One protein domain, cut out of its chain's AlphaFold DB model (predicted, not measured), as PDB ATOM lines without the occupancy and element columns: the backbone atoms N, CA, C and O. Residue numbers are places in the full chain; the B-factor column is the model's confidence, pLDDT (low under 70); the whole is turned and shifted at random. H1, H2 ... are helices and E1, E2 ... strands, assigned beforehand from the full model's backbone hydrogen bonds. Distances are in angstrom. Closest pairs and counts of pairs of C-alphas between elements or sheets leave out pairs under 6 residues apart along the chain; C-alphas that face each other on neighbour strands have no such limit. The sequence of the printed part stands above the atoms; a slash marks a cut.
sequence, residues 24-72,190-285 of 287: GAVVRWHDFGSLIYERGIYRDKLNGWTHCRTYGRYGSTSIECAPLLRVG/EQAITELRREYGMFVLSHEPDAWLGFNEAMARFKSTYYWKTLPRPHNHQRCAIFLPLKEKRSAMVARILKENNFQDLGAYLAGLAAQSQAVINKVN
ATOM      1  N   GLY A  24     -30.973 -31.632 -17.103       89.56
ATOM      2  CA  GLY A  24     -30.466 -30.537 -17.935       89.56
ATOM      3  C   GLY A  24     -31.446 -29.374 -18.141       89.56
ATOM      4  O   GLY A  24     -31.014 -28.300 -18.555       89.56
ATOM      5  N   ALA A  25     -32.736 -29.562 -17.844       88.25
ATOM      6  CA  ALA A  25     -33.732 -28.492 -17.886       88.25
ATOM      7  C   ALA A  25     -33.682 -27.586 -16.643       88.25
ATOM      8  O   ALA A  25     -34.244 -26.491 -16.659       88.25
ATOM      9  N   VAL A  26     -33.013 -28.018 -15.569       92.31
ATOM     10  CA  VAL A  26     -32.898 -27.229 -14.343       92.31
ATOM     11  C   VAL A  26     -31.832 -26.150 -14.514       92.31
ATOM     12  O   VAL A  26     -30.669 -26.428 -14.815       92.31
ATOM     13  N   VAL A  27     -32.223 -24.895 -14.288       93.44
ATOM     14  CA  VAL A  27     -31.301 -23.755 -14.337       93.44
ATOM     15  C   VAL A  27     -30.275 -23.874 -13.214       93.44
ATOM     16  O   VAL A  27     -30.633 -23.929 -12.038       93.44
ATOM     17  N   ARG A  28     -28.985 -23.875 -13.563       93.44
ATOM     18  CA  ARG A  28     -27.876 -24.062 -12.612       93.44
ATOM     19  C   ARG A  28     -27.463 -22.755 -11.932       93.44
ATOM     20  O   ARG A  28     -26.378 -22.237 -12.171       93.44
ATOM     21  N   TRP A  29     -28.330 -22.213 -11.078       95.50
ATOM     22  CA  TRP A  29     -28.054 -20.961 -10.359       95.50
ATOM     23  C   TRP A  29     -26.863 -21.037  -9.398       95.50
ATOM     24  O   TRP A  29     -26.177 -20.036  -9.215       95.50
ATOM     25  N   HIS A  30     -26.570 -22.217  -8.847       95.06
ATOM     26  CA  HIS A  30     -25.378 -22.443  -8.020       95.06
ATOM     27  C   HIS A  30     -24.062 -22.169  -8.773       95.06
ATOM     28  O   HIS A  30     -23.112 -21.681  -8.172       95.06
ATOM     29  N   ASP A  31     -24.029 -22.371 -10.095       93.38
ATOM     30  CA  ASP A  31     -22.857 -22.082 -10.932       93.38
ATOM     31  C   ASP A  31     -22.769 -20.602 -11.347       93.38
ATOM     32  O   ASP A  31     -21.810 -20.202 -12.005       93.38
ATOM     33  N   PHE A  32     -23.764 -19.764 -11.015       94.81
ATOM     34  CA  PHE A  32     -23.905 -18.420 -11.592       94.81
ATOM     35  C   PHE A  32     -22.664 -17.546 -11.407       94.81
ATOM     36  O   PHE A  32     -22.351 -16.749 -12.287       94.81
ATOM     37  N   GLY A  33     -21.936 -17.703 -10.301       92.00
ATOM     38  CA  GLY A  33     -20.714 -16.945 -10.062       92.00
ATOM     39  C   GLY A  33     -19.522 -17.368 -10.918       92.00
ATOM     40  O   GLY A  33     -18.722 -16.505 -11.272       92.00
ATOM     41  N   SER A  34     -19.445 -18.647 -11.298       91.44
ATOM     42  CA  SER A  34     -18.306 -19.258 -11.991       91.44
ATOM     43  C   SER A  34     -18.793 -20.233 -13.066       91.44
ATOM     44  O   SER A  34     -18.800 -21.455 -12.916       91.44
ATOM     45  N   LEU A  35     -19.240 -19.682 -14.193       90.00
ATOM     46  CA  LEU A  35     -19.809 -20.482 -15.272       90.00
ATOM     47  C   LEU A  35     -18.695 -21.154 -16.084       90.00
ATOM     48  O   LEU A  35     -17.907 -20.492 -16.760       90.00
ATOM     49  N   ILE A  36     -18.656 -22.488 -16.087       86.12
ATOM     50  CA  ILE A  36     -17.585 -23.260 -16.746       86.12
ATOM     51  C   ILE A  36     -17.422 -22.947 -18.244       86.12
ATOM     52  O   ILE A  36     -16.316 -23.019 -18.778       86.12
ATOM     53  N   TYR A  37     -18.503 -22.566 -18.922       84.75
ATOM     54  CA  TYR A  37     -18.498 -22.231 -20.348       84.75
ATOM     55  C   TYR A  37     -18.148 -20.764 -20.637       84.75
ATOM     56  O   TYR A  37     -18.035 -20.390 -21.805       84.75
ATOM     57  N   GLU A  38     -17.972 -19.921 -19.617       84.31
ATOM     58  CA  GLU A  38     -17.371 -18.604 -19.808       84.31
ATOM     59  C   GLU A  38     -15.861 -18.744 -20.043       84.31
ATOM     60  O   GLU A  38     -15.187 -19.611 -19.475       84.31
ATOM     61  N   ARG A  39     -15.311 -17.866 -20.891       80.50
ATOM     62  CA  ARG A  39     -13.859 -17.797 -21.109       80.50
ATOM     63  C   ARG A  39     -13.168 -17.491 -19.779       80.50
ATOM     64  O   ARG A  39     -13.665 -16.667 -19.016       80.50
ATOM     65  N   GLY A  40     -11.994 -18.080 -19.541       78.12
ATOM     66  CA  GLY A  40     -11.289 -17.972 -18.253       78.12
ATOM     67  C   GLY A  40     -11.087 -16.534 -17.754       78.12
ATOM     68  O   GLY A  40     -11.249 -16.272 -16.572       78.12
ATOM     69  N   ILE A  41     -10.852 -15.574 -18.658       76.56
ATOM     70  CA  ILE A  41     -10.710 -14.148 -18.305       76.56
ATOM     71  C   ILE A  41     -11.988 -13.500 -17.730       76.56
ATOM     72  O   ILE A  41     -11.900 -12.441 -17.113       76.56
ATOM     73  N   TYR A  42     -13.157 -14.118 -17.927       79.81
ATOM     74  CA  TYR A  42     -14.476 -13.612 -17.531       79.81
ATOM     75  C   TYR A  42     -15.157 -14.443 -16.437       79.81
ATOM     76  O   TYR A  42     -16.052 -13.923 -15.773       79.81
ATOM     77  N   ARG A  43     -14.737 -15.702 -16.250       83.81
ATOM     78  CA  ARG A  43     -15.446 -16.716 -15.456       83.81
ATOM     79  C   ARG A  43     -15.767 -16.267 -14.030       83.81
ATOM     80  O   ARG A  43     -16.911 -16.401 -13.615       83.81
ATOM     81  N   ASP A  44     -14.810 -15.666 -13.331       89.31
ATOM     82  CA  ASP A  44     -14.937 -15.336 -11.901       89.31
ATOM     83  C   ASP A  44     -15.070 -13.828 -11.640       89.31
ATOM     84  O   ASP A  44     -14.803 -13.325 -10.545       89.31
ATOM     85  N   LYS A  45     -15.443 -13.070 -12.678       91.38
ATOM     86  CA  LYS A  45     -15.461 -11.606 -12.652       91.38
ATOM     87  C   LYS A  45     -16.808 -11.048 -13.083       91.38
ATOM     88  O   LYS A  45     -17.569 -11.672 -13.824       91.38
ATOM     89  N   LEU A  46     -17.062  -9.821 -12.641       94.50
ATOM     90  CA  LEU A  46     -18.065  -8.941 -13.218       94.50
ATOM     91  C   LEU A  46     -17.384  -8.052 -14.257       94.50
ATOM     92  O   LEU A  46     -16.514  -7.246 -13.927       94.50
ATOM     93  N   ASN A  47     -17.769  -8.218 -15.519       93.81
ATOM     94  CA  ASN A  47     -17.247  -7.434 -16.638       93.81
ATOM     95  C   ASN A  47     -18.151  -6.241 -16.871       93.81
ATOM     96  O   ASN A  47     -19.342  -6.327 -16.627       93.81
ATOM     97  N   GLY A  48     -17.635  -5.122 -17.343       95.75
ATOM     98  CA  GLY A  48     -18.438  -3.915 -17.383       95.75
ATOM     99  C   GLY A  48     -17.789  -2.778 -18.121       95.75
ATOM    100  O   GLY A  48     -16.762  -2.932 -18.783       95.75
ATOM    101  N   TRP A  49     -18.421  -1.625 -17.975       96.50
ATOM    102  CA  TRP A  49     -17.960  -0.372 -18.531       96.50
ATOM    103  C   TRP A  49     -18.105   0.735 -17.500       96.50
ATOM    104  O   TRP A  49     -19.074   0.787 -16.741       96.50
ATOM    105  N   THR A  50     -17.126   1.632 -17.469       96.06
ATOM    106  CA  THR A  50     -17.121   2.781 -16.567       96.06
ATOM    107  C   THR A  50     -16.492   3.996 -17.237       96.06
ATOM    108  O   THR A  50     -15.725   3.891 -18.197       96.06
ATOM    109  N   HIS A  51     -16.817   5.182 -16.726       91.94
ATOM    110  CA  HIS A  51     -16.181   6.416 -17.163       91.94
ATOM    111  C   HIS A  51     -14.866   6.621 -16.403       91.94
ATOM    112  O   HIS A  51     -14.858   7.076 -15.256       91.94
ATOM    113  N   CYS A  52     -13.741   6.364 -17.069       83.38
ATOM    114  CA  CYS A  52     -12.424   6.649 -16.520       83.38
ATOM    115  C   CYS A  52     -12.238   8.166 -16.375       83.38
ATOM    116  O   CYS A  52     -12.219   8.904 -17.363       83.38
ATOM    117  N   ARG A  53     -12.092   8.644 -15.134       75.44
ATOM    118  CA  ARG A  53     -11.863  10.073 -14.857       75.44
ATOM    119  C   ARG A  53     -10.491  10.543 -15.339       75.44
ATOM    120  O   ARG A  53     -10.397  11.662 -15.819       75.44
ATOM    121  N   THR A  54      -9.476   9.681 -15.273       75.94
ATOM    122  CA  THR A  54      -8.090  10.002 -15.652       75.94
ATOM    123  C   THR A  54      -7.946  10.299 -17.142       75.94
ATOM    124  O   THR A  54      -7.306  11.273 -17.514       75.94
ATOM    125  N   TYR A  55      -8.576   9.493 -18.002       74.00
ATOM    126  CA  TYR A  55      -8.471   9.641 -19.461       74.00
ATOM    127  C   TYR A  55      -9.708  10.285 -20.101       74.00
ATOM    128  O   TYR A  55      -9.752  10.451 -21.318       74.00
ATOM    129  N   GLY A  56     -10.734  10.614 -19.304       80.94
ATOM    130  CA  GLY A  56     -11.984  11.224 -19.770       80.94
ATOM    131  C   GLY A  56     -12.807  10.350 -20.725       80.94
ATOM    132  O   GLY A  56     -13.644  10.875 -21.457       80.94
ATOM    133  N   ARG A  57     -12.561   9.034 -20.757       88.12
ATOM    134  CA  ARG A  57     -13.163   8.092 -21.715       88.12
ATOM    135  C   ARG A  57     -14.000   7.032 -21.011       88.12
ATOM    136  O   ARG A  57     -13.674   6.591 -19.911       88.12
ATOM    137  N   TYR A  58     -15.072   6.615 -21.677       93.38
ATOM    138  CA  TYR A  58     -15.854   5.448 -21.287       93.38
ATOM    139  C   TYR A  58     -15.165   4.192 -21.824       93.38
ATOM    140  O   TYR A  58     -14.856   4.132 -23.014       93.38
ATOM    141  N   GLY A  59     -14.867   3.233 -20.954       93.56
ATOM    142  CA  GLY A  59     -14.039   2.081 -21.302       93.56
ATOM    143  C   GLY A  59     -14.407   0.837 -20.513       93.56
ATOM    144  O   GLY A  59     -15.107   0.917 -19.501       93.56
ATOM    145  N   SER A  60     -13.933  -0.309 -20.999       93.00
ATOM    146  CA  SER A  60     -14.161  -1.597 -20.364       93.00
ATOM    147  C   SER A  60     -13.441  -1.698 -19.019       93.00
ATOM    148  O   SER A  60     -12.397  -1.089 -18.779       93.00
ATOM    149  N   THR A  61     -14.019  -2.480 -18.119       93.38
ATOM    150  CA  THR A  61     -13.464  -2.787 -16.804       93.38
ATOM    151  C   THR A  61     -13.920  -4.177 -16.372       93.38
ATOM    152  O   THR A  61     -14.954  -4.663 -16.830       93.38
ATOM    153  N   SER A  62     -13.163  -4.814 -15.487       93.62
ATOM    154  CA  SER A  62     -13.537  -6.086 -14.875       93.62
ATOM    155  C   SER A  62     -13.153  -6.048 -13.406       93.62
ATOM    156  O   SER A  62     -12.035  -5.650 -13.075       93.62
ATOM    157  N   ILE A  63     -14.063  -6.475 -12.537       94.31
ATOM    158  CA  ILE A  63     -13.842  -6.523 -11.091       94.31
ATOM    159  C   ILE A  63     -14.090  -7.927 -10.556       94.31
ATOM    160  O   ILE A  63     -14.901  -8.686 -11.091       94.31
ATOM    161  N   GLU A  64     -13.407  -8.256  -9.469       93.00
ATOM    162  CA  GLU A  64     -13.765  -9.407  -8.651       93.00
ATOM    163  C   GLU A  64     -15.008  -9.077  -7.826       93.00
ATOM    164  O   GLU A  64     -15.168  -7.969  -7.311       93.00
ATOM    165  N   CYS A  65     -15.906 -10.049  -7.703       94.00
ATOM    166  CA  CYS A  65     -17.116  -9.912  -6.911       94.00
ATOM    167  C   CYS A  65     -17.231 -11.120  -5.984       94.00
ATOM    168  O   CYS A  65     -17.863 -12.120  -6.316       94.00
ATOM    169  N   ALA A  66     -16.595 -11.037  -4.815       94.38
ATOM    170  CA  ALA A  66     -16.556 -12.151  -3.870       94.38
ATOM    171  C   ALA A  66     -17.954 -12.689  -3.488       94.38
ATOM    172  O   ALA A  66     -18.110 -13.907  -3.463       94.38
ATOM    173  N   PRO A  67     -18.992 -11.854  -3.253       95.62
ATOM    174  CA  PRO A  67     -20.336 -12.368  -2.986       95.62
ATOM    175  C   PRO A  67     -20.916 -13.172  -4.156       95.62
ATOM    176  O   PRO A  67     -21.550 -14.194  -3.937       95.62
ATOM    177  N   LEU A  68     -20.650 -12.775  -5.404       95.06
ATOM    178  CA  LEU A  68     -21.116 -13.502  -6.585       95.06
ATOM    179  C   LEU A  68     -20.535 -14.923  -6.654       95.06
ATOM    180  O   LEU A  68     -21.262 -15.863  -6.965       95.06
ATOM    181  N   LEU A  69     -19.256 -15.094  -6.314       94.00
ATOM    182  CA  LEU A  69     -18.598 -16.407  -6.289       94.00
ATOM    183  C   LEU A  69     -19.135 -17.330  -5.188       94.00
ATOM    184  O   LEU A  69     -18.979 -18.542  -5.279       94.00
ATOM    185  N   ARG A  70     -19.790 -16.767  -4.168       95.56
ATOM    186  CA  ARG A  70     -20.403 -17.511  -3.059       95.56
ATOM    187  C   ARG A  70     -21.904 -17.738  -3.237       95.56
ATOM    188  O   ARG A  70     -22.552 -18.174  -2.294       95.56
ATOM    189  N   VAL A  71     -22.482 -17.412  -4.400       96.12
ATOM    190  CA  VAL A  71     -23.930 -17.573  -4.634       96.12
ATOM    191  C   VAL A  71     -24.358 -19.034  -4.520       96.12
ATOM    192  O   VAL A  71     -25.407 -19.294  -3.941       96.12
ATOM    193  N   GLY A  72     -23.571 -19.973  -5.047       95.38
ATOM    194  CA  GLY A  72     -23.863 -21.401  -4.956       95.38
ATOM    195  C   GLY A  72     -23.387 -22.039  -3.656       95.38
ATOM    196  O   GLY A  72     -22.359 -21.657  -3.103       95.38
ATOM    197  N   GLU A 190     -28.115 -17.347   0.838       95.38
ATOM    198  CA  GLU A 190     -28.927 -16.156   1.115       95.38
ATOM    199  C   GLU A 190     -28.074 -14.944   1.525       95.38
ATOM    200  O   GLU A 190     -28.321 -13.820   1.076       95.38
ATOM    201  N   GLN A 191     -27.026 -15.167   2.324       96.69
ATOM    202  CA  GLN A 191     -26.108 -14.108   2.737       96.69
ATOM    203  C   GLN A 191     -25.403 -13.475   1.528       96.69
ATOM    204  O   GLN A 191     -25.382 -12.251   1.397       96.69
ATOM    205  N   ALA A 192     -24.870 -14.293   0.618       97.38
ATOM    206  CA  ALA A 192     -24.191 -13.819  -0.583       97.38
ATOM    207  C   ALA A 192     -25.130 -12.994  -1.482       97.38
ATOM    208  O   ALA A 192     -24.760 -11.921  -1.960       97.38
ATOM    209  N   ILE A 193     -26.373 -13.450  -1.653       98.06
ATOM    210  CA  ILE A 193     -27.398 -12.733  -2.424       98.06
ATOM    211  C   ILE A 193     -27.779 -11.413  -1.744       98.06
ATOM    212  O   ILE A 193     -27.922 -10.390  -2.414       98.06
ATOM    213  N   THR A 194     -27.904 -11.397  -0.419       98.06
ATOM    214  CA  THR A 194     -28.188 -10.177   0.352       98.06
ATOM    215  C   THR A 194     -27.061  -9.154   0.218       98.06
ATOM    216  O   THR A 194     -27.322  -7.971  -0.010       98.06
ATOM    217  N   GLU A 195     -25.804  -9.598   0.292       98.06
ATOM    218  CA  GLU A 195     -24.640  -8.748   0.036       98.06
ATOM    219  C   GLU A 195     -24.666  -8.173  -1.388       98.06
ATOM    220  O   GLU A 195     -24.501  -6.964  -1.552       98.06
ATOM    221  N   LEU A 196     -24.950  -8.990  -2.409       98.12
ATOM    222  CA  LEU A 196     -25.072  -8.517  -3.793       98.12
ATOM    223  C   LEU A 196     -26.158  -7.450  -3.953       98.12
ATOM    224  O   LEU A 196     -25.901  -6.412  -4.556       98.12
ATOM    225  N   ARG A 197     -27.349  -7.675  -3.388       98.06
ATOM    226  CA  ARG A 197     -28.491  -6.748  -3.479       98.06
ATOM    227  C   ARG A 197     -28.250  -5.420  -2.765       98.06
ATOM    228  O   ARG A 197     -28.855  -4.413  -3.121       98.06
ATOM    229  N   ARG A 198     -27.383  -5.411  -1.750       98.12
ATOM    230  CA  ARG A 198     -26.956  -4.183  -1.071       98.12
ATOM    231  C   ARG A 198     -25.988  -3.371  -1.933       98.12
ATOM    232  O   ARG A 198     -26.043  -2.145  -1.921       98.12
ATOM    233  N   GLU A 199     -25.094  -4.041  -2.653       98.19
ATOM    234  CA  GLU A 199     -24.057  -3.386  -3.458       98.19
ATOM    235  C   GLU A 199     -24.552  -2.998  -4.865       98.19
ATOM    236  O   GLU A 199     -24.115  -1.980  -5.414       98.19
ATOM    237  N   TYR A 200     -25.486  -3.764  -5.438       98.69
ATOM    238  CA  TYR A 200     -25.911  -3.638  -6.832       98.69
ATOM    239  C   TYR A 200     -27.431  -3.692  -7.017       98.69
ATOM    240  O   TYR A 200     -28.124  -4.529  -6.444       98.69
ATOM    241  N   GLY A 201     -27.938  -2.859  -7.929       98.56
ATOM    242  CA  GLY A 201     -29.214  -3.101  -8.596       98.56
ATOM    243  C   GLY A 201     -29.012  -4.168  -9.667       98.56
ATOM    244  O   GLY A 201     -28.172  -3.983 -10.550       98.56
ATOM    245  N   MET A 202     -29.743  -5.278  -9.578       98.62
ATOM    246  CA  MET A 202     -29.537  -6.456 -10.422       98.62
ATOM    247  C   MET A 202     -30.738  -6.687 -11.335       98.62
ATOM    248  O   MET A 202     -31.845  -6.891 -10.845       98.62
ATOM    249  N   PHE A 203     -30.527  -6.704 -12.650       98.44
ATOM    250  CA  PHE A 203     -31.621  -6.811 -13.622       98.44
ATOM    251  C   PHE A 203     -31.317  -7.799 -14.739       98.44
ATOM    252  O   PHE A 203     -30.163  -7.972 -15.126       98.44
ATOM    253  N   VAL A 204     -32.366  -8.409 -15.291       97.38
ATOM    254  CA  VAL A 204     -32.260  -9.225 -16.505       97.38
ATOM    255  C   VAL A 204     -32.554  -8.369 -17.729       97.38
ATOM    256  O   VAL A 204     -33.634  -7.786 -17.845       97.38
ATOM    257  N   LEU A 205     -31.603  -8.313 -18.658       95.81
ATOM    258  CA  LEU A 205     -31.751  -7.603 -19.928       95.81
ATOM    259  C   LEU A 205     -31.520  -8.542 -21.110       95.81
ATOM    260  O   LEU A 205     -30.819  -9.550 -21.000       95.81
ATOM    261  N   SER A 206     -32.081  -8.167 -22.260       93.88
ATOM    262  CA  SER A 206     -31.739  -8.774 -23.545       93.88
ATOM    263  C   SER A 206     -30.251  -8.587 -23.853       93.88
ATOM    264  O   SER A 206     -29.704  -7.497 -23.675       93.88
ATOM    265  N   HIS A 207     -29.612  -9.650 -24.333       91.75
ATOM    266  CA  HIS A 207     -28.247  -9.635 -24.862       91.75
ATOM    267  C   HIS A 207     -28.225  -9.763 -26.396       91.75
ATOM    268  O   HIS A 207     -27.201 -10.091 -26.987       91.75
ATOM    269  N   GLU A 208     -29.364  -9.508 -27.050       91.75
ATOM    270  CA  GLU A 208     -29.434  -9.381 -28.507       91.75
ATOM    271  C   GLU A 208     -28.593  -8.176 -28.980       91.75
ATOM    272  O   GLU A 208     -28.632  -7.130 -28.318       91.75
ATOM    273  N   PRO A 209     -27.867  -8.267 -30.114       90.38
ATOM    274  CA  PRO A 209     -26.866  -7.272 -30.513       90.38
ATOM    275  C   PRO A 209     -27.365  -5.822 -30.515       90.38
ATOM    276  O   PRO A 209     -26.724  -4.954 -29.923       90.38
ATOM    277  N   ASP A 210     -28.533  -5.563 -31.107       90.00
ATOM    278  CA  ASP A 210     -29.094  -4.209 -31.190       90.00
ATOM    279  C   ASP A 210     -29.522  -3.681 -29.806       90.00
ATOM    280  O   ASP A 210     -29.391  -2.489 -29.515       90.00
ATOM    281  N   ALA A 211     -29.996  -4.569 -28.922       90.50
ATOM    282  CA  ALA A 211     -30.457  -4.217 -27.574       90.50
ATOM    283  C   ALA A 211     -29.263  -3.833 -26.709       90.50
ATOM    284  O   ALA A 211     -29.256  -2.808 -26.025       90.50
ATOM    285  N   TRP A 212     -28.243  -4.683 -26.786       91.19
ATOM    286  CA  TRP A 212     -26.996  -4.538 -26.073       91.19
ATOM    287  C   TRP A 212     -26.249  -3.275 -26.497       91.19
ATOM    288  O   TRP A 212     -25.809  -2.509 -25.637       91.19
ATOM    289  N   LEU A 213     -26.154  -3.020 -27.806       92.50
ATOM    290  CA  LEU A 213     -25.515  -1.819 -28.337       92.50
ATOM    291  C   LEU A 213     -26.240  -0.554 -27.867       92.50
ATOM    292  O   LEU A 213     -25.598   0.340 -27.317       92.50
ATOM    293  N   GLY A 214     -27.569  -0.505 -28.003       93.00
ATOM    294  CA  GLY A 214     -28.365   0.640 -27.558       93.00
ATOM    295  C   GLY A 214     -28.240   0.902 -26.054       93.00
ATOM    296  O   GLY A 214     -28.087   2.050 -25.632       93.00
ATOM    297  N   PHE A 215     -28.241  -0.155 -25.234       95.06
ATOM    298  CA  PHE A 215     -28.008  -0.036 -23.796       95.06
ATOM    299  C   PHE A 215     -26.608   0.504 -23.483       95.06
ATOM    300  O   PHE A 215     -26.481   1.463 -22.720       95.06
ATOM    301  N   ASN A 216     -25.563  -0.054 -24.101       94.62
ATOM    302  CA  ASN A 216     -24.185   0.391 -23.894       94.62
ATOM    303  C   ASN A 216     -23.987   1.861 -24.309       94.62
ATOM    304  O   ASN A 216     -23.387   2.637 -23.566       94.62
ATOM    305  N   GLU A 217     -24.539   2.283 -25.451       95.12
ATOM    306  CA  GLU A 217     -24.489   3.682 -25.888       95.12
ATOM    307  C   GLU A 217     -25.198   4.624 -24.909       95.12
ATOM    308  O   GLU A 217     -24.678   5.699 -24.594       95.12
ATOM    309  N   ALA A 218     -26.363   4.226 -24.388       95.62
ATOM    310  CA  ALA A 218     -27.083   5.002 -23.385       95.62
ATOM    311  C   ALA A 218     -26.269   5.139 -22.086       95.62
ATOM    312  O   ALA A 218     -26.137   6.248 -21.559       95.62
ATOM    313  N   MET A 219     -25.665   4.047 -21.602       97.00
ATOM    314  CA  MET A 219     -24.802   4.065 -20.416       97.00
ATOM    315  C   MET A 219     -23.550   4.922 -20.631       97.00
ATOM    316  O   MET A 219     -23.178   5.682 -19.735       97.00
ATOM    317  N   ALA A 220     -22.946   4.876 -21.822       95.56
ATOM    318  CA  ALA A 220     -21.790   5.690 -22.187       95.56
ATOM    319  C   ALA A 220     -22.126   7.189 -22.231       95.56
ATOM    320  O   ALA A 220     -21.420   7.999 -21.624       95.56
ATOM    321  N   ARG A 221     -23.235   7.567 -22.885       94.75
ATOM    322  CA  ARG A 221     -23.721   8.960 -22.949       94.75
ATOM    323  C   ARG A 221     -24.067   9.496 -21.566       94.75
ATOM    324  O   ARG A 221     -23.684  10.613 -21.221       94.75
ATOM    325  N   PHE A 222     -24.741   8.682 -20.755       95.62
ATOM    326  CA  PHE A 222     -25.069   9.039 -19.379       95.62
ATOM    327  C   PHE A 222     -23.861   8.939 -18.436       95.62
ATOM    328  O   PHE A 222     -23.905   9.463 -17.322       95.62
ATOM    329  N   LYS A 223     -22.755   8.331 -18.891       95.69
ATOM    330  CA  LYS A 223     -21.521   8.081 -18.135       95.69
ATOM    331  C   LYS A 223     -21.798   7.315 -16.835       95.69
ATOM    332  O   LYS A 223     -21.313   7.709 -15.769       95.69
ATOM    333  N   SER A 224     -22.627   6.278 -16.931       97.12
ATOM    334  CA  SER A 224     -22.991   5.386 -15.828       97.12
ATOM    335  C   SER A 224     -22.115   4.144 -15.831       97.12
ATOM    336  O   SER A 224     -21.895   3.554 -16.886       97.12
ATOM    337  N   THR A 225     -21.650   3.717 -14.660       98.06
ATOM    338  CA  THR A 225     -20.973   2.425 -14.525       98.06
ATOM    339  C   THR A 225     -22.004   1.306 -14.527       98.06
ATOM    340  O   THR A 225     -23.029   1.405 -13.850       98.06
ATOM    341  N   TYR A 226     -21.730   0.225 -15.244       98.31
ATOM    342  CA  TYR A 226     -22.480  -1.015 -15.102       98.31
ATOM    343  C   TYR A 226     -21.550  -2.203 -15.287       98.31
ATOM    344  O   TYR A 226     -20.552  -2.122 -16.008       98.31
ATOM    345  N   TYR A 227     -21.913  -3.313 -14.663       98.00
ATOM    346  CA  TYR A 227     -21.329  -4.612 -14.932       98.00
ATOM    347  C   TYR A 227     -22.383  -5.563 -15.472       98.00
ATOM    348  O   TYR A 227     -23.585  -5.303 -15.405       98.00
ATOM    349  N   TRP A 228     -21.926  -6.671 -16.023       96.12
ATOM    350  CA  TRP A 228     -22.748  -7.698 -16.601       96.12
ATOM    351  C   TRP A 228     -22.107  -9.072 -16.442       96.12
ATOM    352  O   TRP A 228     -20.889  -9.207 -16.276       96.12
ATOM    353  N   LYS A 229     -22.960 -10.094 -16.506       94.88
ATOM    354  CA  LYS A 229     -22.560 -11.497 -16.534       94.88
ATOM    355  C   LYS A 229     -23.535 -12.326 -17.358       94.88
ATOM    356  O   LYS A 229     -24.722 -11.995 -17.446       94.88
ATOM    357  N   THR A 230     -23.039 -13.406 -17.947       94.19
ATOM    358  CA  THR A 230     -23.886 -14.394 -18.617       94.19
ATOM    359  C   THR A 230     -24.803 -15.054 -17.589       94.19
ATOM    360  O   THR A 230     -24.387 -15.333 -16.467       94.19
ATOM    361  N   LEU A 231     -26.064 -15.302 -17.945       94.50
ATOM    362  CA  LEU A 231     -26.951 -16.104 -17.098       94.50
ATOM    363  C   LEU A 231     -26.633 -17.600 -17.232       94.50
ATOM    364  O   LEU A 231     -26.155 -18.010 -18.288       94.50
ATOM    365  N   PRO A 232     -26.949 -18.438 -16.227       93.56
ATOM    366  CA  PRO A 232     -26.877 -19.886 -16.364       93.56
ATOM    367  C   PRO A 232     -27.718 -20.395 -17.545       93.56
ATOM    368  O   PRO A 232     -28.736 -19.799 -17.915       93.56
ATOM    369  N   ARG A 233     -27.321 -21.531 -18.131       88.69
ATOM    370  CA  ARG A 233     -28.133 -22.219 -19.147       88.69
ATOM    371  C   ARG A 233     -29.514 -22.569 -18.566       88.69
ATOM    372  O   ARG A 233     -29.582 -22.917 -17.387       88.69
ATOM    373  N   PRO A 234     -30.588 -22.487 -19.372       86.94
ATOM    374  CA  PRO A 234     -30.602 -22.202 -20.813       86.94
ATOM    375  C   PRO A 234     -30.702 -20.703 -21.170       86.94
ATOM    376  O   PRO A 234     -30.878 -20.355 -22.335       86.94
ATOM    377  N   HIS A 235     -30.600 -19.785 -20.203       89.56
ATOM    378  CA  HIS A 235     -30.854 -18.353 -20.427       89.56
ATOM    379  C   HIS A 235     -29.657 -17.568 -20.994       89.56
ATOM    380  O   HIS A 235     -29.785 -16.382 -21.288       89.56
ATOM    381  N   ASN A 236     -28.513 -18.219 -21.195       87.81
ATOM    382  CA  ASN A 236     -27.236 -17.630 -21.612       87.81
ATOM    383  C   ASN A 236     -27.203 -17.043 -23.039       87.81
ATOM    384  O   ASN A 236     -26.298 -16.275 -23.343       87.81
ATOM    385  N   HIS A 237     -28.120 -17.430 -23.933       82.00
ATOM    386  CA  HIS A 237     -28.013 -17.083 -25.361       82.00
ATOM    387  C   HIS A 237     -28.570 -15.705 -25.733       82.00
ATOM    388  O   HIS A 237     -28.078 -15.092 -26.671       82.00
ATOM    389  N   GLN A 238     -29.588 -15.218 -25.021       85.81
ATOM    390  CA  GLN A 238     -30.313 -13.991 -25.398       85.81
ATOM    391  C   GLN A 238     -30.502 -13.027 -24.232       85.81
ATOM    392  O   GLN A 238     -31.200 -12.020 -24.353       85.81
ATOM    393  N   ARG A 239     -29.947 -13.353 -23.068       93.38
ATOM    394  CA  ARG A 239     -30.131 -12.587 -21.843       93.38
ATOM    395  C   ARG A 239     -28.831 -12.519 -21.067       93.38
ATOM    396  O   ARG A 239     -28.003 -13.425 -21.117       93.38
ATOM    397  N   CYS A 240     -28.691 -11.444 -20.314       95.06
ATOM    398  CA  CYS A 240     -27.592 -11.246 -19.389       95.06
ATOM    399  C   CYS A 240     -28.116 -10.655 -18.081       95.06
ATOM    400  O   CYS A 240     -29.178 -10.026 -18.035       95.06
ATOM    401  N   ALA A 241     -27.352 -10.867 -17.017       97.38
ATOM    402  CA  ALA A 241     -27.513 -10.136 -15.777       97.38
ATOM    403  C   ALA A 241     -26.759  -8.813 -15.885       97.38
ATOM    404  O   ALA A 241     -25.590  -8.813 -16.259       97.38
ATOM    405  N   ILE A 242     -27.404  -7.712 -15.516       98.12
ATOM    406  CA  ILE A 242     -26.790  -6.400 -15.323       98.12
ATOM    407  C   ILE A 242     -26.675  -6.120 -13.830       98.12
ATOM    408  O   ILE A 242     -27.611  -6.374 -13.078       98.12
ATOM    409  N   PHE A 243     -25.549  -5.540 -13.429       98.62
ATOM    410  CA  PHE A 243     -25.247  -5.113 -12.070       98.62
ATOM    411  C   PHE A 243     -24.917  -3.619 -12.082       98.62
ATOM    412  O   PHE A 243     -23.951  -3.184 -12.710       98.62
ATOM    413  N   LEU A 244     -25.720  -2.819 -11.389       98.62
ATOM    414  CA  LEU A 244     -25.580  -1.365 -11.308       98.62
ATOM    415  C   LEU A 244     -25.108  -0.975  -9.904       98.62
ATOM    416  O   LEU A 244     -25.884  -1.146  -8.965       98.62
ATOM    417  N   PRO A 245     -23.880  -0.452  -9.731       98.38
ATOM    418  CA  PRO A 245     -23.352  -0.103  -8.411       98.38
ATOM    419  C   PRO A 245     -24.221   0.939  -7.704       98.38
ATOM    420  O   PRO A 245     -24.304   2.086  -8.141       98.38
ATOM    421  N   LEU A 246     -24.859   0.582  -6.590       98.38
ATOM    422  CA  LEU A 246     -25.816   1.478  -5.924       98.38
ATOM    423  C   LEU A 246     -25.139   2.652  -5.204       98.38
ATOM    424  O   LEU A 246     -25.769   3.680  -4.965       98.38
ATOM    425  N   LYS A 247     -23.839   2.535  -4.914       97.44
ATOM    426  CA  LYS A 247     -23.017   3.618  -4.351       97.44
ATOM    427  C   LYS A 247     -22.721   4.732  -5.366       97.44
ATOM    428  O   LYS A 247     -22.335   5.831  -4.974       97.44
ATOM    429  N   GLU A 248     -22.913   4.486  -6.664       97.19
ATOM    430  CA  GLU A 248     -22.711   5.488  -7.710       97.19
ATOM    431  C   GLU A 248     -24.032   6.154  -8.104       97.19
ATOM    432  O   GLU A 248     -24.943   5.507  -8.614       97.19
ATOM    433  N   LYS A 249     -24.122   7.484  -7.952       97.50
ATOM    434  CA  LYS A 249     -25.356   8.259  -8.197       97.50
ATOM    435  C   LYS A 249     -26.010   7.973  -9.558       97.50
ATOM    436  O   LYS A 249     -27.233   7.891  -9.645       97.50
ATOM    437  N   ARG A 250     -25.211   7.852 -10.624       97.62
ATOM    438  CA  ARG A 250     -25.719   7.592 -11.984       97.62
ATOM    439  C   ARG A 250     -26.244   6.169 -12.123       97.62
ATOM    440  O   ARG A 250     -27.372   5.992 -12.565       97.62
ATOM    441  N   SER A 251     -25.482   5.184 -11.671       98.31
ATOM    442  CA  SER A 251     -25.871   3.776 -11.734       98.31
ATOM    443  C   SER A 251     -27.097   3.482 -10.869       98.31
ATOM    444  O   SER A 251     -28.017   2.806 -11.322       98.31
ATOM    445  N   ALA A 252     -27.183   4.082  -9.678       98.56
ATOM    446  CA  ALA A 252     -28.372   4.031  -8.829       98.56
ATOM    447  C   ALA A 252     -29.607   4.655  -9.509       98.56
ATOM    448  O   ALA A 252     -30.711   4.120  -9.407       98.56
ATOM    449  N   MET A 253     -29.433   5.756 -10.252       98.56
ATOM    450  CA  MET A 253     -30.516   6.353 -11.037       98.56
ATOM    451  C   MET A 253     -30.988   5.421 -12.157       98.56
ATOM    452  O   MET A 253     -32.194   5.263 -12.332       98.56
ATOM    453  N   VAL A 254     -30.066   4.770 -12.875       98.38
ATOM    454  CA  VAL A 254     -30.420   3.766 -13.893       98.38
ATOM    455  C   VAL A 254     -31.167   2.595 -13.255       98.38
ATOM    456  O   VAL A 254     -32.199   2.186 -13.778       98.38
ATOM    457  N   ALA A 255     -30.718   2.099 -12.098       98.44
ATOM    458  CA  ALA A 255     -31.382   1.003 -11.393       98.44
ATOM    459  C   ALA A 255     -32.826   1.366 -11.019       98.44
ATOM    460  O   ALA A 255     -33.740   0.562 -11.203       98.44
ATOM    461  N   ARG A 256     -33.049   2.602 -10.557       98.19
ATOM    462  CA  ARG A 256     -34.392   3.123 -10.283       98.19
ATOM    463  C   ARG A 256     -35.257   3.154 -11.544       98.19
ATOM    464  O   ARG A 256     -36.376   2.661 -11.498       98.19
ATOM    465  N   ILE A 257     -34.726   3.658 -12.660       97.50
ATOM    466  CA  ILE A 257     -35.446   3.706 -13.943       97.50
ATOM    467  C   ILE A 257     -35.833   2.296 -14.401       97.50
ATOM    468  O   ILE A 257     -36.984   2.076 -14.767       97.50
ATOM    469  N   LEU A 258     -34.910   1.328 -14.361       97.00
ATOM    470  CA  LEU A 258     -35.208  -0.055 -14.752       97.00
ATOM    471  C   LEU A 258     -36.306  -0.662 -13.868       97.00
ATOM    472  O   LEU A 258     -37.233  -1.288 -14.381       97.00
ATOM    473  N   LYS A 259     -36.256  -0.412 -12.556       95.81
ATOM    474  CA  LYS A 259     -37.295  -0.848 -11.617       95.81
ATOM    475  C   LYS A 259     -38.656  -0.200 -11.902       95.81
ATOM    476  O   LYS A 259     -39.650  -0.911 -11.978       95.81
ATOM    477  N   GLU A 260     -38.701   1.117 -12.104       95.88
ATOM    478  CA  GLU A 260     -39.922   1.872 -12.445       95.88
ATOM    479  C   GLU A 260     -40.531   1.426 -13.790       95.88
ATOM    480  O   GLU A 260     -41.733   1.557 -14.000       95.88
ATOM    481  N   ASN A 261     -39.719   0.849 -14.682       94.69
ATOM    482  CA  ASN A 261     -40.139   0.320 -15.982       94.69
ATOM    483  C   ASN A 261     -40.333  -1.210 -15.989       94.69
ATOM    484  O   ASN A 261     -40.337  -1.827 -17.056       94.69
ATOM    485  N   ASN A 262     -40.509  -1.827 -14.816       95.00
ATOM    486  CA  ASN A 262     -40.832  -3.249 -14.661       95.00
ATOM    487  C   ASN A 262     -39.816  -4.205 -15.314       95.00
ATOM    488  O   ASN A 262     -40.182  -5.262 -15.838       95.00
ATOM    489  N   PHE A 263     -38.530  -3.851 -15.315       96.25
ATOM    490  CA  PHE A 263     -37.485  -4.827 -15.614       96.25
ATOM    491  C   PHE A 263     -37.415  -5.849 -14.479       96.25
ATOM    492  O   PHE A 263     -37.554  -5.495 -13.307       96.25
ATOM    493  N   GLN A 264     -37.191  -7.120 -14.819       97.12
ATOM    494  CA  GLN A 264     -37.098  -8.174 -13.813       97.12
ATOM    495  C   GLN A 264     -35.898  -7.933 -12.891       97.12
ATOM    496  O   GLN A 264     -34.754  -7.896 -13.352       97.12
ATOM    497  N   ASP A 265     -36.175  -7.817 -11.593       98.06
ATOM    498  CA  ASP A 265     -35.171  -7.747 -10.532       98.06
ATOM    499  C   ASP A 265     -34.589  -9.148 -10.295       98.06
ATOM    500  O   ASP A 265     -35.221 -10.023  -9.693       98.06
ATOM    501  N   LEU A 266     -33.376  -9.368 -10.803       98.19
ATOM    502  CA  LEU A 266     -32.672 -10.640 -10.659       98.19
ATOM    503  C   LEU A 266     -32.301 -10.906  -9.197       98.19
ATOM    504  O   LEU A 266     -32.312 -12.052  -8.759       98.19
ATOM    505  N   GLY A 267     -31.987  -9.861  -8.429       97.62
ATOM    506  CA  GLY A 267     -31.632 -10.000  -7.021       97.62
ATOM    507  C   GLY A 267     -32.816 -10.504  -6.195       97.62
ATOM    508  O   GLY A 267     -32.666 -11.432  -5.403       97.62
ATOM    509  N   ALA A 268     -34.001  -9.933  -6.411       97.62
ATOM    510  CA  ALA A 268     -35.238 -10.393  -5.784       97.62
ATOM    511  C   ALA A 268     -35.606 -11.821  -6.218       97.62
ATOM    512  O   ALA A 268     -35.975 -12.635  -5.374       97.62
ATOM    513  N   TYR A 269     -35.450 -12.140  -7.506       97.50
ATOM    514  CA  TYR A 269     -35.669 -13.490  -8.025       97.50
ATOM    515  C   TYR A 269     -34.759 -14.524  -7.339       97.50
ATOM    516  O   TYR A 269     -35.255 -15.502  -6.783       97.50
ATOM    517  N   LEU A 270     -33.445 -14.274  -7.278       97.56
ATOM    518  CA  LEU A 270     -32.493 -15.167  -6.606       97.56
ATOM    519  C   LEU A 270     -32.763 -15.287  -5.102       97.56
ATOM    520  O   LEU A 270     -32.618 -16.374  -4.549       97.56
ATOM    521  N   ALA A 271     -33.191 -14.208  -4.439       97.56
ATOM    522  CA  ALA A 271     -33.573 -14.261  -3.029       97.56
ATOM    523  C   ALA A 271     -34.786 -15.179  -2.799       97.56
ATOM    524  O   ALA A 271     -34.795 -15.951  -1.843       97.56
ATOM    525  N   GLY A 272     -35.773 -15.154  -3.703       96.38
ATOM    526  CA  GLY A 272     -36.897 -16.094  -3.678       96.38
ATOM    527  C   GLY A 272     -36.445 -17.551  -3.816       96.38
ATOM    528  O   GLY A 272     -36.868 -18.405  -3.037       96.38
ATOM    529  N   LEU A 273     -35.523 -17.827  -4.745       95.69
ATOM    530  CA  LEU A 273     -34.954 -19.168  -4.919       95.69
ATOM    531  C   LEU A 273     -34.116 -19.620  -3.712       95.69
ATOM    532  O   LEU A 273     -34.125 -20.801  -3.364       95.69
ATOM    533  N   ALA A 274     -33.398 -18.705  -3.056       95.81
ATOM    534  CA  ALA A 274     -32.617 -19.013  -1.859       95.81
ATOM    535  C   ALA A 274     -33.515 -19.389  -0.672       95.81
ATOM    536  O   ALA A 274     -33.268 -20.400  -0.019       95.81
ATOM    537  N   ALA A 275     -34.610 -18.654  -0.463       93.06
ATOM    538  CA  ALA A 275     -35.593 -18.987   0.567       93.06
ATOM    539  C   ALA A 275     -36.225 -20.375   0.334       93.06
ATOM    540  O   ALA A 275     -36.357 -21.168   1.266       93.06
ATOM    541  N   GLN A 276     -36.555 -20.707  -0.922       90.38
ATOM    542  CA  GLN A 276     -37.029 -22.048  -1.294       90.38
ATOM    543  C   GLN A 276     -35.964 -23.120  -1.037       90.38
ATOM    544  O   GLN A 276     -36.267 -24.183  -0.494       90.38
ATOM    545  N   SER A 277     -34.708 -22.818  -1.375       90.88
ATOM    546  CA  SER A 277     -33.583 -23.734  -1.196       90.88
ATOM    547  C   SER A 277     -33.390 -24.115   0.270       90.88
ATOM    548  O   SER A 277     -33.233 -25.295   0.580       90.88
ATOM    549  N   GLN A 278     -33.462 -23.142   1.184       87.00
ATOM    550  CA  GLN A 278     -33.308 -23.389   2.617       87.00
ATOM    551  C   GLN A 278     -34.401 -24.319   3.160       87.00
ATOM    552  O   GLN A 278     -34.119 -25.206   3.965       87.00
ATOM    553  N   ALA A 279     -35.640 -24.170   2.683       85.31
ATOM    554  CA  ALA A 279     -36.745 -25.035   3.085       85.31
ATOM    555  C   ALA A 279     -36.531 -26.500   2.663       85.31
ATOM    556  O   ALA A 279     -36.895 -27.407   3.409       85.31
ATOM    557  N   VAL A 280     -35.936 -26.745   1.490       85.31
ATOM    558  CA  VAL A 280     -35.599 -28.103   1.029       85.31
ATOM    559  C   VAL A 280     -34.404 -28.664   1.796       85.31
ATOM    560  O   VAL A 280     -34.470 -29.796   2.265       85.31
ATOM    561  N   ILE A 281     -33.347 -27.873   1.994       83.38
ATOM    562  CA  ILE A 281     -32.154 -28.304   2.740       83.38
ATOM    563  C   ILE A 281     -32.531 -28.724   4.169       83.38
ATOM    564  O   ILE A 281     -32.147 -29.811   4.596       83.38
ATOM    565  N   ASN A 282     -33.362 -27.940   4.861       82.62
ATOM    566  CA  ASN A 282     -33.811 -28.249   6.224       82.62
ATOM    567  C   ASN A 282     -34.638 -29.544   6.319       82.62
ATOM    568  O   ASN A 282     -34.655 -30.179   7.368       82.62
ATOM    569  N   LYS A 283     -35.342 -29.940   5.248       78.62
ATOM    570  CA  LYS A 283     -36.100 -31.204   5.221       78.62
ATOM    571  C   LYS A 283     -35.192 -32.422   5.108       78.62
ATOM    572  O   LYS A 283     -35.531 -33.477   5.630       78.62
ATOM    573  N   VAL A 284     -34.081 -32.289   4.388       72.25
ATOM    574  CA  VAL A 284     -33.171 -33.406   4.113       72.25
ATOM    575  C   VAL A 284     -32.086 -33.530   5.189       72.25
ATOM    576  O   VAL A 284     -31.587 -34.625   5.428       72.25
ATOM    577  N   ASN A 285     -31.746 -32.431   5.862       67.25
ATOM    578  CA  ASN A 285     -30.791 -32.401   6.963       67.25
ATOM    579  C   ASN A 285     -31.305 -31.458   8.071       67.25
ATOM    580  O   ASN A 285     -30.953 -30.273   8.063       67.25
TER     581      ASN A 285
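This is residues 24 to 72 and 190 to 285 of the 287 residues of an uncharacterized protein of Pseudomonas sp. BAY1663 (UniProt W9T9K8). A strongly twisted sheet of five strands has two helices, H3 and H4, packed over one face, while the long helix H5 runs away from beside edge strand E3, with the shorter H2 side by side with its near part. The tip of the E1 and E2 hairpin and the far part of H5 make the two ends of the long axis, and residues 279 to 285 stick out. The printed part has 145 residues with five named strands and five named helices, in the order E1 E2 H1 H2 E3 H3 E4 E5 H4 H5; the sheet runs E2 E1 E4 E5 E3, all antiparallel, and the class is mixed, helices and strands. The whole is compact, with a radius of gyration of the C-alphas of 15.6 A, and spans 55 by 29 by 27 A.

In sheet order, E2 is residues 57 to 64, 21.8 A long; E1 is 45 to 52, 18.9 A, and bends by 58 degrees at residue 49; E4 is 226 to 230; E5 is 239 to 245, 19.6 A; E3 is 200 to 206, 18.4 A. C-alpha 45 is at (-15.461, -11.606, -12.652). The helices are H1, residues 66 to 69; H2, 190 to 199; H3, 209 to 222, 19.8 A; H4, 249 to 260, 16.5 A; and H5, 266 to 284, 27.1 A, ending at C-alpha 284 (-33.171, -33.406, 4.113).

Hairpin E1 and E2 has N 48 and O 61 within hydrogen-bond range at 2.8 A. E1 and E4 have N 228 and O 47 at 2.7 A, hairpin E4 and E5 has N 227 and O 243 at 2.8 A, and E5 and E3 have N 242 and O 203 at 2.8 A. H3 and H4 on one face of the sheet make two layers, helices over strands. E3, H3 and E4 form a split strand-helix-strand unit, two strands running the same way with E5 between them, and its crossover is right-handed. H4 is over E5 and E3 at a height over the sheet of 8.8 A, slantwise to the strands at 55 degrees to E3 on the local plane; the C-alphas of Gly 201 and Ala 255, the closest of E3 and H4, are 5.4 A apart. H3 and H4 are close but not clearly touching, their closest C-alphas, of Phe 222 and Arg 250, being 7.6 A apart. H5 only grazes the sheet with residues 266 to 270, and H2 with 194 to 199. With residues 267 to 275 alone, H5 touches H2, at a shallow tilt of 13 degrees, opposite ways; the closest C-alphas, of Glu 190 and Ala 274, are 5.5 A apart. H1 touches H2, closest at the C-alphas of Pro 67 and Ala 192, 4.8 A, and only grazes the sheet. In H2, H3, H4 and H5 every O i to N i+4 pair is within hydrogen-bond range; H1 is too short for one.

The C-alphas of Tyr 55 and Lys 283, the two farthest apart, are 55.1 A apart. Residues 73 to 189 are not printed, and C-alphas 72 and 190 are 9.5 A apart across the cut. Of the links that are printed whole, E4 to E5 is short and the others are tight. Residues 24 to 44 hold no named element. The mean pLDDT of the printed part is 92.8, and residue 285 is under 70.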